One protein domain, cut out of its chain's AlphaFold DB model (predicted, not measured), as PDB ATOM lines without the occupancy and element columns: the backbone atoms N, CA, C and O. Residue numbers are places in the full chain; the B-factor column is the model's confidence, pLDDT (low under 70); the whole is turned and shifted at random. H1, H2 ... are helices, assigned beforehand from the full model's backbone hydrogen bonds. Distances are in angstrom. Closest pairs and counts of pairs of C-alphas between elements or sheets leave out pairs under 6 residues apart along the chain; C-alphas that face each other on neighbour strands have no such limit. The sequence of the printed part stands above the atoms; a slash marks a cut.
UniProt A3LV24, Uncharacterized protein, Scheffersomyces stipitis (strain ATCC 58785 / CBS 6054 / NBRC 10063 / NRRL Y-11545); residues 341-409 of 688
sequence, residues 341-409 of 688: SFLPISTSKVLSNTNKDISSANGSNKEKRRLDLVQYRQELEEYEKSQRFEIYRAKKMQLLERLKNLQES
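Overview. This is residues 341 to 409 of the 688 residues of an uncharacterized protein of Scheffersomyces stipitis (strain ATCC 58785 / CBS 6054 / NBRC 10063 / NRRL Y-11545) (UniProt A3LV24). Two long helices, H2 and H3, meet near their ends as a wide V, with a tight turn at the corner; the chain stretch before H2 loops round at H2's first end and lies beside the V, with the very short helix H1 in it. The loop residues 359 to 364 stick out at one tip of the V, and residues 399 to 409, of which 399 to 408 belong to H3, stick out at the other. The printed part has 69 residues with three named helices, in the order H1, H2, H3, and no named strand; the class is all helix. The whole is extended, with a radius of gyration of the C-alphas of 17.2 A and spans of 56 by 26 by 14 A.

Along the chain. Start with H2, residues 366 to 386: find C-alpha 366 at (115.907, 90.060, 104.025), and from there the helix runs 29.9 A to C-alpha 386 at (108.343, 93.208, 75.268). After Gln 387 you come to H3, residues 388 to 408, which is 29.8 A long from first to last C-alpha and ends with C-alpha 408 at (94.082, 124.774, 72.276). Then go back to H1, residues 347 to 350, only 5.4 A from first to last C-alpha.

Arrangement. Look first where H2 ends and H3 begins. H2 and H3 are close but not clearly touching, with 1 pair of C-alphas within 8 A: those of Glu 384 and Ile 391, 7.7 A apart. Their lines are about perpendicular at 70.4 degrees, only just past steep, and their centres are 28.3 A apart. H1 and H2 only just touch, with 3 pairs of C-alphas within 8 A; the closest are those of Val 350 and Leu 380, 7.0 A apart. H2 touches H1 with residues 379 to 383 alone. H1 and H3 are apart. Along the backbones of H2 and H3, each O of residue i is within hydrogen-bond range of N of residue i+4; H1 is too short for such a pair, and its 1 pair of O i to N i+3 is within range.

Size, cuts and confidence. The two C-alphas farthest apart are those of Ser 364 and Glu 408, 56.2 A. Without the stretches that stand free, the body has 52 residues and spans 42 by 18 by 13 A. The link from H1 to H2, residues 351 to 365, is long, and the link from H2 to H3 is tight. The printed part has no cut. The mean pLDDT of the printed part is 72.5, and you will find values under 70 in residues 341 to 350 and 352 to 365.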
ATOM      1  N   SER A 341      95.050 102.986  78.271       55.91
ATOM      2  CA  SER A 341      95.285 101.710  78.963       55.91
ATOM      3  C   SER A 341      96.764 101.341  79.121       55.91
ATOM      4  O   SER A 341      97.062 100.414  79.872       55.91
ATOM      5  N   PHE A 342      97.674 102.049  78.443       52.81
ATOM      6  CA  PHE A 342      99.124 101.818  78.492       52.81
ATOM      7  C   PHE A 342      99.885 102.883  79.311       52.81
ATOM      8  O   PHE A 342     101.104 102.794  79.456       52.81
ATOM      9  N   LEU A 343      99.181 103.877  79.873       56.72
ATOM     10  CA  LEU A 343      99.698 104.777  80.917       56.72
ATOM     11  C   LEU A 343      99.735 104.035  82.263       56.72
ATOM     12  O   LEU A 343      98.967 103.089  82.440       56.72
ATOM     13  N   PRO A 344     100.652 104.415  83.178       52.38
ATOM     14  CA  PRO A 344     101.446 103.476  83.965       52.38
ATOM     15  C   PRO A 344     100.562 102.377  84.534       52.38
ATOM     16  O   PRO A 344      99.732 102.593  85.419       52.38
ATOM     17  N   ILE A 345     100.725 101.193  83.962       55.50
ATOM     18  CA  ILE A 345     100.022 100.006  84.401       55.50
ATOM     19  C   ILE A 345     100.360  99.850  85.877       55.50
ATOM     20  O   ILE A 345     101.531  99.733  86.237       55.50
ATOM     21  N   SER A 346      99.328  99.937  86.723       54.09
ATOM     22  CA  SER A 346      99.439  99.678  88.157       54.09
ATOM     23  C   SER A 346     100.340  98.465  88.341       54.09
ATOM     24  O   SER A 346     100.095  97.434  87.714       54.09
ATOM     25  N   THR A 347     101.390  98.591  89.152       56.97
ATOM     26  CA  THR A 347     102.423  97.558  89.341       56.97
ATOM     27  C   THR A 347     101.826  96.183  89.671       56.97
ATOM     28  O   THR A 347     102.409  95.155  89.346       56.97
ATOM     29  N   SER A 348     100.602  96.166  90.204       59.12
ATOM     30  CA  SER A 348      99.750  94.994  90.430       59.12
ATOM     31  C   SER A 348      99.288  94.204  89.202       59.12
ATOM     32  O   SER A 348      98.813  93.088  89.369       59.12
ATOM     33  N   LYS A 349      99.383  94.751  87.988       63.75
ATOM     34  CA  LYS A 349      99.032  94.056  86.737       63.75
ATOM     35  C   LYS A 349     100.251  93.489  86.003       63.75
ATOM     36  O   LYS A 349     100.070  92.654  85.125       63.75
ATOM     37  N   VAL A 350     101.456  93.952  86.341       63.94
ATOM     38  CA  VAL A 350     102.725  93.498  85.740       63.94
ATOM     39  C   VAL A 350     103.411  92.465  86.627       63.94
ATOM     40  O   VAL A 350     103.968  91.499  86.124       63.94
ATOM     41  N   LEU A 351     103.354  92.655  87.946       70.12
ATOM     42  CA  LEU A 351     104.022  91.786  88.905       70.12
ATOM     43  C   LEU A 351     103.135  90.593  89.250       70.12
ATOM     44  O   LEU A 351     101.993  90.761  89.685       70.12
ATOM     45  N   SER A 352     103.687  89.391  89.112       66.38
ATOM     46  CA  SER A 352     102.961  88.134  89.332       66.38
ATOM     47  C   SER A 352     102.528  87.923  90.793       66.38
ATOM     48  O   SER A 352     101.585  87.181  91.054       66.38
ATOM     49  N   ASN A 353     103.169  88.614  91.749       61.16
ATOM     50  CA  ASN A 353     102.869  88.545  93.180       61.16
ATOM     51  C   ASN A 353     103.147  89.884  93.885       61.16
ATOM     52  O   ASN A 353     104.254  90.100  94.360       61.16
ATOM     53  N   THR A 354     102.174  90.785  94.037       59.50
ATOM     54  CA  THR A 354     102.357  91.985  94.883       59.50
ATOM     55  C   THR A 354     102.161  91.647  96.363       59.50
ATOM     56  O   THR A 354     101.116  91.945  96.949       59.50
ATOM     57  N   ASN A 355     103.136  90.986  96.988       56.53
ATOM     58  CA  ASN A 355     103.094  90.755  98.432       56.53
ATOM     59  C   ASN A 355     103.306  92.080  99.184       56.53
ATOM     60  O   ASN A 355     104.248  92.823  98.918       56.53
ATOM     61  N   LYS A 356     102.437  92.359 100.165       57.84
ATOM     62  CA  LYS A 356     102.449  93.566 101.020       57.84
ATOM     63  C   LYS A 356     103.681  93.680 101.947       57.84
ATOM     64  O   LYS A 356     103.773  94.630 102.715       57.84
ATOM     65  N   ASP A 357     104.636  92.753 101.866       52.91
ATOM     66  CA  ASP A 357     105.781  92.620 102.784       52.91
ATOM     67  C   ASP A 357     107.022  93.457 102.410       52.91
ATOM     68  O   ASP A 357     108.066  93.377 103.065       52.91
ATOM     69  N   ILE A 358     106.933  94.289 101.369       58.66
ATOM     70  CA  ILE A 358     108.041  95.156 100.929       58.66
ATOM     71  C   ILE A 358     108.131  96.442 101.779       58.66
ATOM     72  O   ILE A 358     109.188  97.062 101.846       58.66
ATOM     73  N   SER A 359     107.062  96.831 102.484       58.59
ATOM     74  CA  SER A 359     106.976  98.120 103.190       58.59
ATOM     75  C   SER A 359     107.578  98.159 104.605       58.59
ATOM     76  O   SER A 359     107.697  99.245 105.166       58.59
ATOM     77  N   SER A 360     107.984  97.032 105.205       58.09
ATOM     78  CA  SER A 360     108.562  96.998 106.563       58.09
ATOM     79  C   SER A 360     110.010  96.481 106.570       58.09
ATOM     80  O   SER A 360     110.298  95.306 106.361       58.09
ATOM     81  N   ALA A 361     110.968  97.373 106.829       56.94
ATOM     82  CA  ALA A 361     112.402  97.146 106.604       56.94
ATOM     83  C   ALA A 361     113.142  96.241 107.625       56.94
ATOM     84  O   ALA A 361     114.363  96.132 107.543       56.94
ATOM     85  N   ASN A 362     112.463  95.551 108.554       55.44
ATOM     86  CA  ASN A 362     113.131  94.820 109.651       55.44
ATOM     87  C   ASN A 362     112.840  93.302 109.683       55.44
ATOM     88  O   ASN A 362     111.713  92.883 109.447       55.44
ATOM     89  N   GLY A 363     113.870  92.503 110.024       59.03
ATOM     90  CA  GLY A 363     113.793  91.098 110.492       59.03
ATOM     91  C   GLY A 363     113.763  89.977 109.429       59.03
ATOM     92  O   GLY A 363     113.025  90.088 108.460       59.03
ATOM     93  N   SER A 364     114.597  88.934 109.631       65.69
ATOM     94  CA  SER A 364     114.695  87.555 109.052       65.69
ATOM     95  C   SER A 364     114.420  87.255 107.561       65.69
ATOM     96  O   SER A 364     115.076  86.383 107.001       65.69
ATOM     97  N   ASN A 365     113.544  87.979 106.870       64.75
ATOM     98  CA  ASN A 365     113.152  87.744 105.473       64.75
ATOM     99  C   ASN A 365     113.939  88.602 104.462       64.75
ATOM    100  O   ASN A 365     113.510  88.796 103.326       64.75
ATOM    101  N   LYS A 366     115.093  89.156 104.862       72.62
ATOM    102  CA  LYS A 366     115.907  90.060 104.025       72.62
ATOM    103  C   LYS A 366     116.343  89.412 102.706       72.62
ATOM    104  O   LYS A 366     116.226  90.051 101.667       72.62
ATOM    105  N   GLU A 367     116.808  88.165 102.746       76.62
ATOM    106  CA  GLU A 367     117.319  87.483 101.550       76.62
ATOM    107  C   GLU A 367     116.195  87.059 100.601       76.62
ATOM    108  O   GLU A 367     116.292  87.277  99.398       76.62
ATOM    109  N   LYS A 368     115.078  86.562 101.146       75.06
ATOM    110  CA  LYS A 368     113.881  86.245 100.359       75.06
ATOM    111  C   LYS A 368     113.345  87.487  99.633       75.06
ATOM    112  O   LYS A 368     113.133  87.439  98.432       75.06
ATOM    113  N   ARG A 369     113.276  88.638 100.317       72.88
ATOM    114  CA  ARG A 369     112.911  89.925  99.695       72.88
ATOM    115  C   ARG A 369     113.903  90.396  98.638       72.88
ATOM    116  O   ARG A 369     113.490  91.017  97.668       72.88
ATOM    117  N   ARG A 370     115.202  90.142  98.822       77.31
ATOM    118  CA  ARG A 370     116.217  90.475  97.812       77.31
ATOM    119  C   ARG A 370     115.967  89.689  96.530       77.31
ATOM    120  O   ARG A 370     116.014  90.280  95.459       77.31
ATOM    121  N   LEU A 371     115.676  88.395  96.649       81.12
ATOM    122  CA  LEU A 371     115.335  87.542  95.513       81.12
ATOM    123  C   LEU A 371     114.014  87.972  94.863       81.12
ATOM    124  O   LEU A 371     113.988  88.141  93.648       81.12
ATOM    125  N   ASP A 372     112.981  88.268  95.655       79.56
ATOM    126  CA  ASP A 372     111.693  88.751  95.142       79.56
ATOM    127  C   ASP A 372     111.845  90.107  94.419       79.56
ATOM    128  O   ASP A 372     111.316  90.285  93.330       79.56
ATOM    129  N   LEU A 373     112.633  91.056  94.949       79.12
ATOM    130  CA  LEU A 373     112.920  92.341  94.287       79.12
ATOM    131  C   LEU A 373     113.715  92.177  92.988       79.12
ATOM    132  O   LEU A 373     113.473  92.905  92.027       79.12
ATOM    133  N   VAL A 374     114.671  91.245  92.957       84.38
ATOM    134  CA  VAL A 374     115.410  90.916  91.731       84.38
ATOM    135  C   VAL A 374     114.464  90.306  90.701       84.38
ATOM    136  O   VAL A 374     114.525  90.697  89.538       84.38
ATOM    137  N   GLN A 375     113.552  89.432  91.125       83.38
ATOM    138  CA  GLN A 375     112.532  88.857  90.256       83.38
ATOM    139  C   GLN A 375     111.558  89.929  89.746       83.38
ATOM    140  O   GLN A 375     111.353  90.017  88.544       83.38
ATOM    141  N   TYR A 376     111.036  90.814  90.600       83.69
ATOM    142  CA  TYR A 376     110.167  91.919  90.172       83.69
ATOM    143  C   TYR A 376     110.873  92.878  89.217       83.69
ATOM    144  O   TYR A 376     110.260  93.383  88.280       83.69
ATOM    145  N   ARG A 377     112.170  93.122  89.432       83.56
ATOM    146  CA  ARG A 377     112.987  93.907  88.508       83.56
ATOM    147  C   ARG A 377     113.118  93.206  87.157       83.56
ATOM    148  O   ARG A 377     112.988  93.870  86.138       83.56
ATOM    149  N   GLN A 378     113.364  91.897  87.140       85.75
ATOM    150  CA  GLN A 378     113.439  91.118  85.902       85.75
ATOM    151  C   GLN A 378     112.088  91.082  85.178       85.75
ATOM    152  O   GLN A 378     112.051  91.372  83.989       85.75
ATOM    153  N   GLU A 379     110.985  90.843  85.893       83.31
ATOM    154  CA  GLU A 379     109.619  90.879  85.349       83.31
ATOM    155  C   GLU A 379     109.296  92.261  84.749       83.31
ATOM    156  O   GLU A 379     108.757  92.346  83.648       83.31
ATOM    157  N   LEU A 380     109.691  93.357  85.412       81.69
ATOM    158  CA  LEU A 380     109.547  94.719  84.882       81.69
ATOM    159  C   LEU A 380     110.433  94.979  83.658       81.69
ATOM    160  O   LEU A 380     109.969  95.590  82.700       81.69
ATOM    161  N   GLU A 381     111.688  94.522  83.662       82.88
ATOM    162  CA  GLU A 381     112.601  94.681  82.523       82.88
ATOM    163  C   GLU A 381     112.144  93.855  81.308       82.88
ATOM    164  O   GLU A 381     112.270  94.307  80.169       82.88
ATOM    165  N   GLU A 382     111.603  92.653  81.513       84.81
ATOM    166  CA  GLU A 382     111.021  91.814  80.458       84.81
ATOM    167  C   GLU A 382     109.723  92.413  79.912       84.81
ATOM    168  O   GLU A 382     109.505  92.443  78.695       84.81
ATOM    169  N   TYR A 383     108.894  92.970  80.794       81.94
ATOM    170  CA  TYR A 383     107.702  93.715  80.415       81.94
ATOM    171  C   TYR A 383     108.049  94.964  79.591       81.94
ATOM    172  O   TYR A 383     107.490  95.189  78.518       81.94
ATOM    173  N   GLU A 384     109.033  95.747  80.033       80.00
ATOM    174  CA  GLU A 384     109.498  96.932  79.311       80.00
ATOM    175  C   GLU A 384     110.103  96.560  77.953       80.00
ATOM    176  O   GLU A 384     109.832  97.226  76.955       80.00
ATOM    177  N   LYS A 385     110.886  95.478  77.879       82.44
ATOM    178  CA  LYS A 385     111.469  94.999  76.616       82.44
ATOM    179  C   LYS A 385     110.400  94.517  75.639       82.44
ATOM    180  O   LYS A 385     110.481  94.853  74.458       82.44
ATOM    181  N   SER A 386     109.413  93.756  76.112       80.69
ATOM    182  CA  SER A 386     108.343  93.208  75.268       80.69
ATOM    183  C   SER A 386     107.369  94.284  74.781       80.69
ATOM    184  O   SER A 386     106.965  94.252  73.620       80.69
ATOM    185  N   GLN A 387     107.065  95.285  75.611       79.75
ATOM    186  CA  GLN A 387     106.138  96.371  75.274       79.75
ATOM    187  C   GLN A 387     106.815  97.701  74.941       79.75
ATOM    188  O   GLN A 387     106.156  98.739  74.884       79.75
ATOM    189  N   ARG A 388     108.121  97.712  74.656       80.94
ATOM    190  CA  ARG A 388     108.878  98.950  74.403       80.94
ATOM    191  C   ARG A 388     108.232  99.839  73.343       80.94
ATOM    192  O   ARG A 388     108.177 101.057  73.498       80.94
ATOM    193  N   PHE A 389     107.741  99.226  72.267       77.69
ATOM    194  CA  PHE A 389     107.078  99.939  71.178       77.69
ATOM    195  C   PHE A 389     105.726 100.525  71.603       77.69
ATOM    196  O   PHE A 389     105.402 101.653  71.241       77.69
ATOM    197  N   GLU A 390     104.956  99.795  72.406       77.19
ATOM    198  CA  GLU A 390     103.652 100.234  72.908       77.19
ATOM    199  C   GLU A 390     103.806 101.351  73.943       77.19
ATOM    200  O   GLU A 390     103.114 102.361  73.855       77.19
ATOM    201  N   ILE A 391     104.788 101.237  74.843       79.12
ATOM    202  CA  ILE A 391     105.167 102.284  75.800       79.12
ATOM    203  C   ILE A 391     105.629 103.543  75.058       79.12
ATOM    204  O   ILE A 391     105.213 104.651  75.400       79.12
ATOM    205  N   TYR A 392     106.467 103.397  74.026       82.62
ATOM    206  CA  TYR A 392     106.894 104.520  73.191       82.62
ATOM    207  C   TYR A 392     105.701 105.173  72.484       82.62
ATOM    208  O   TYR A 392     105.563 106.394  72.526       82.62
ATOM    209  N   ARG A 393     104.799 104.379  71.893       78.19
ATOM    210  CA  ARG A 393     103.588 104.885  71.235       78.19
ATOM    211  C   ARG A 393     102.674 105.607  72.226       78.19
ATOM    212  O   ARG A 393     102.218 106.700  71.918       78.19
ATOM    213  N   ALA A 394     102.454 105.053  73.417       78.75
ATOM    214  CA  ALA A 394     101.651 105.681  74.463       78.75
ATOM    215  C   ALA A 394     102.254 107.022  74.911       78.75
ATOM    216  O   ALA A 394     101.550 108.028  74.940       78.75
ATOM    217  N   LYS A 395     103.571 107.069  75.158       80.81
ATOM    218  CA  LYS A 395     104.288 108.311  75.497       80.81
ATOM    219  C   LYS A 395     104.233 109.340  74.367       80.81
ATOM    220  O   LYS A 395     103.958 110.507  74.627       80.81
ATOM    221  N   LYS A 396     104.448 108.924  73.114       84.62
ATOM    222  CA  LYS A 396     104.342 109.795  71.929       84.62
ATOM    223  C   LYS A 396     102.952 110.417  71.843       84.62
ATOM    224  O   LYS A 396     102.828 111.614  71.619       84.62
ATOM    225  N   MET A 397     101.911 109.628  72.074       78.38
ATOM    226  CA  MET A 397     100.540 110.110  71.981       78.38
ATOM    227  C   MET A 397     100.123 110.980  73.168       78.38
ATOM    228  O   MET A 397      99.433 111.969  72.956       78.38
ATOM    229  N   GLN A 398     100.613 110.699  74.378       81.62
ATOM    230  CA  GLN A 398     100.466 111.592  75.530       81.62
ATOM    231  C   GLN A 398     101.107 112.961  75.256       81.62
ATOM    232  O   GLN A 398     100.532 113.997  75.579       81.62
ATOM    233  N   LEU A 399     102.292 112.976  74.637       82.31
ATOM    234  CA  LEU A 399     102.963 114.216  74.247       82.31
ATOM    235  C   LEU A 399     102.195 114.962  73.152       82.31
ATOM    236  O   LEU A 399     102.104 116.182  73.213       82.31
ATOM    237  N   LEU A 400     101.612 114.253  72.184       84.12
ATOM    238  CA  LEU A 400     100.781 114.862  71.142       84.12
ATOM    239  C   LEU A 400      99.462 115.415  71.698       84.12
ATOM    240  O   LEU A 400      99.054 116.503  71.304       84.12
ATOM    241  N   GLU A 401      98.819 114.714  72.633       81.25
ATOM    242  CA  GLU A 401      97.632 115.200  73.345       81.25
ATOM    243  C   GLU A 401      97.968 116.432  74.190       81.25
ATOM    244  O   GLU A 401      97.263 117.435  74.124       81.25
ATOM    245  N   ARG A 402      99.102 116.412  74.900       80.00
ATOM    246  CA  ARG A 402      99.613 117.573  75.635       80.00
ATOM    247  C   ARG A 402      99.886 118.756  74.707       80.00
ATOM    248  O   ARG A 402      99.487 119.872  75.013       80.00
ATOM    249  N   LEU A 403     100.533 118.522  73.567       81.31
ATOM    250  CA  LEU A 403     100.815 119.555  72.570       81.31
ATOM    251  C   LEU A 403      99.511 120.137  72.016       81.31
ATOM    252  O   LEU A 403      99.372 121.354  71.930       81.31
ATOM    253  N   LYS A 404      98.523 119.290  71.723       81.56
ATOM    254  CA  LYS A 404      97.193 119.727  71.300       81.56
ATOM    255  C   LYS A 404      96.502 120.560  72.382       81.56
ATOM    256  O   LYS A 404      96.000 121.634  72.073       81.56
ATOM    257  N   ASN A 405      96.536 120.136  73.643       80.81
ATOM    258  CA  ASN A 405      95.968 120.895  74.762       80.81
ATOM    259  C   ASN A 405      96.673 122.246  74.964       80.81
ATOM    260  O   ASN A 405      96.002 123.230  75.264       80.81
ATOM    261  N   LEU A 406      97.991 122.306  74.738       79.88
ATOM    262  CA  LEU A 406      98.794 123.535  74.734       79.88
ATOM    263  C   LEU A 406      98.482 124.456  73.543       79.88
ATOM    264  O   LEU A 406      98.518 125.672  73.670       79.88
ATOM    265  N   GLN A 407      98.188 123.898  72.370       76.44
ATOM    266  CA  GLN A 407      97.767 124.684  71.206       76.44
ATOM    267  C   GLN A 407      96.331 125.197  71.356       76.44
ATOM    268  O   GLN A 407      96.008 126.299  70.915       76.44
ATOM    269  N   GLU A 408      95.463 124.404  71.983       77.31
ATOM    270  CA  GLU A 408      94.082 124.774  72.276       77.31
ATOM    271  C   GLU A 408      93.965 125.728  73.474       77.31
ATOM    272  O   GLU A 408      92.960 126.441  73.579       77.31
ATOM    273  N   SER A 409      94.967 125.787  74.363       72.56
ATOM    274  CA  SER A 409      95.029 126.763  75.452       72.56
ATOM    275  C   SER A 409      95.384 128.150  74.913       72.56
ATOM    276  O   SER A 409      96.509 128.641  74.961       72.56
TER     277      SER A 409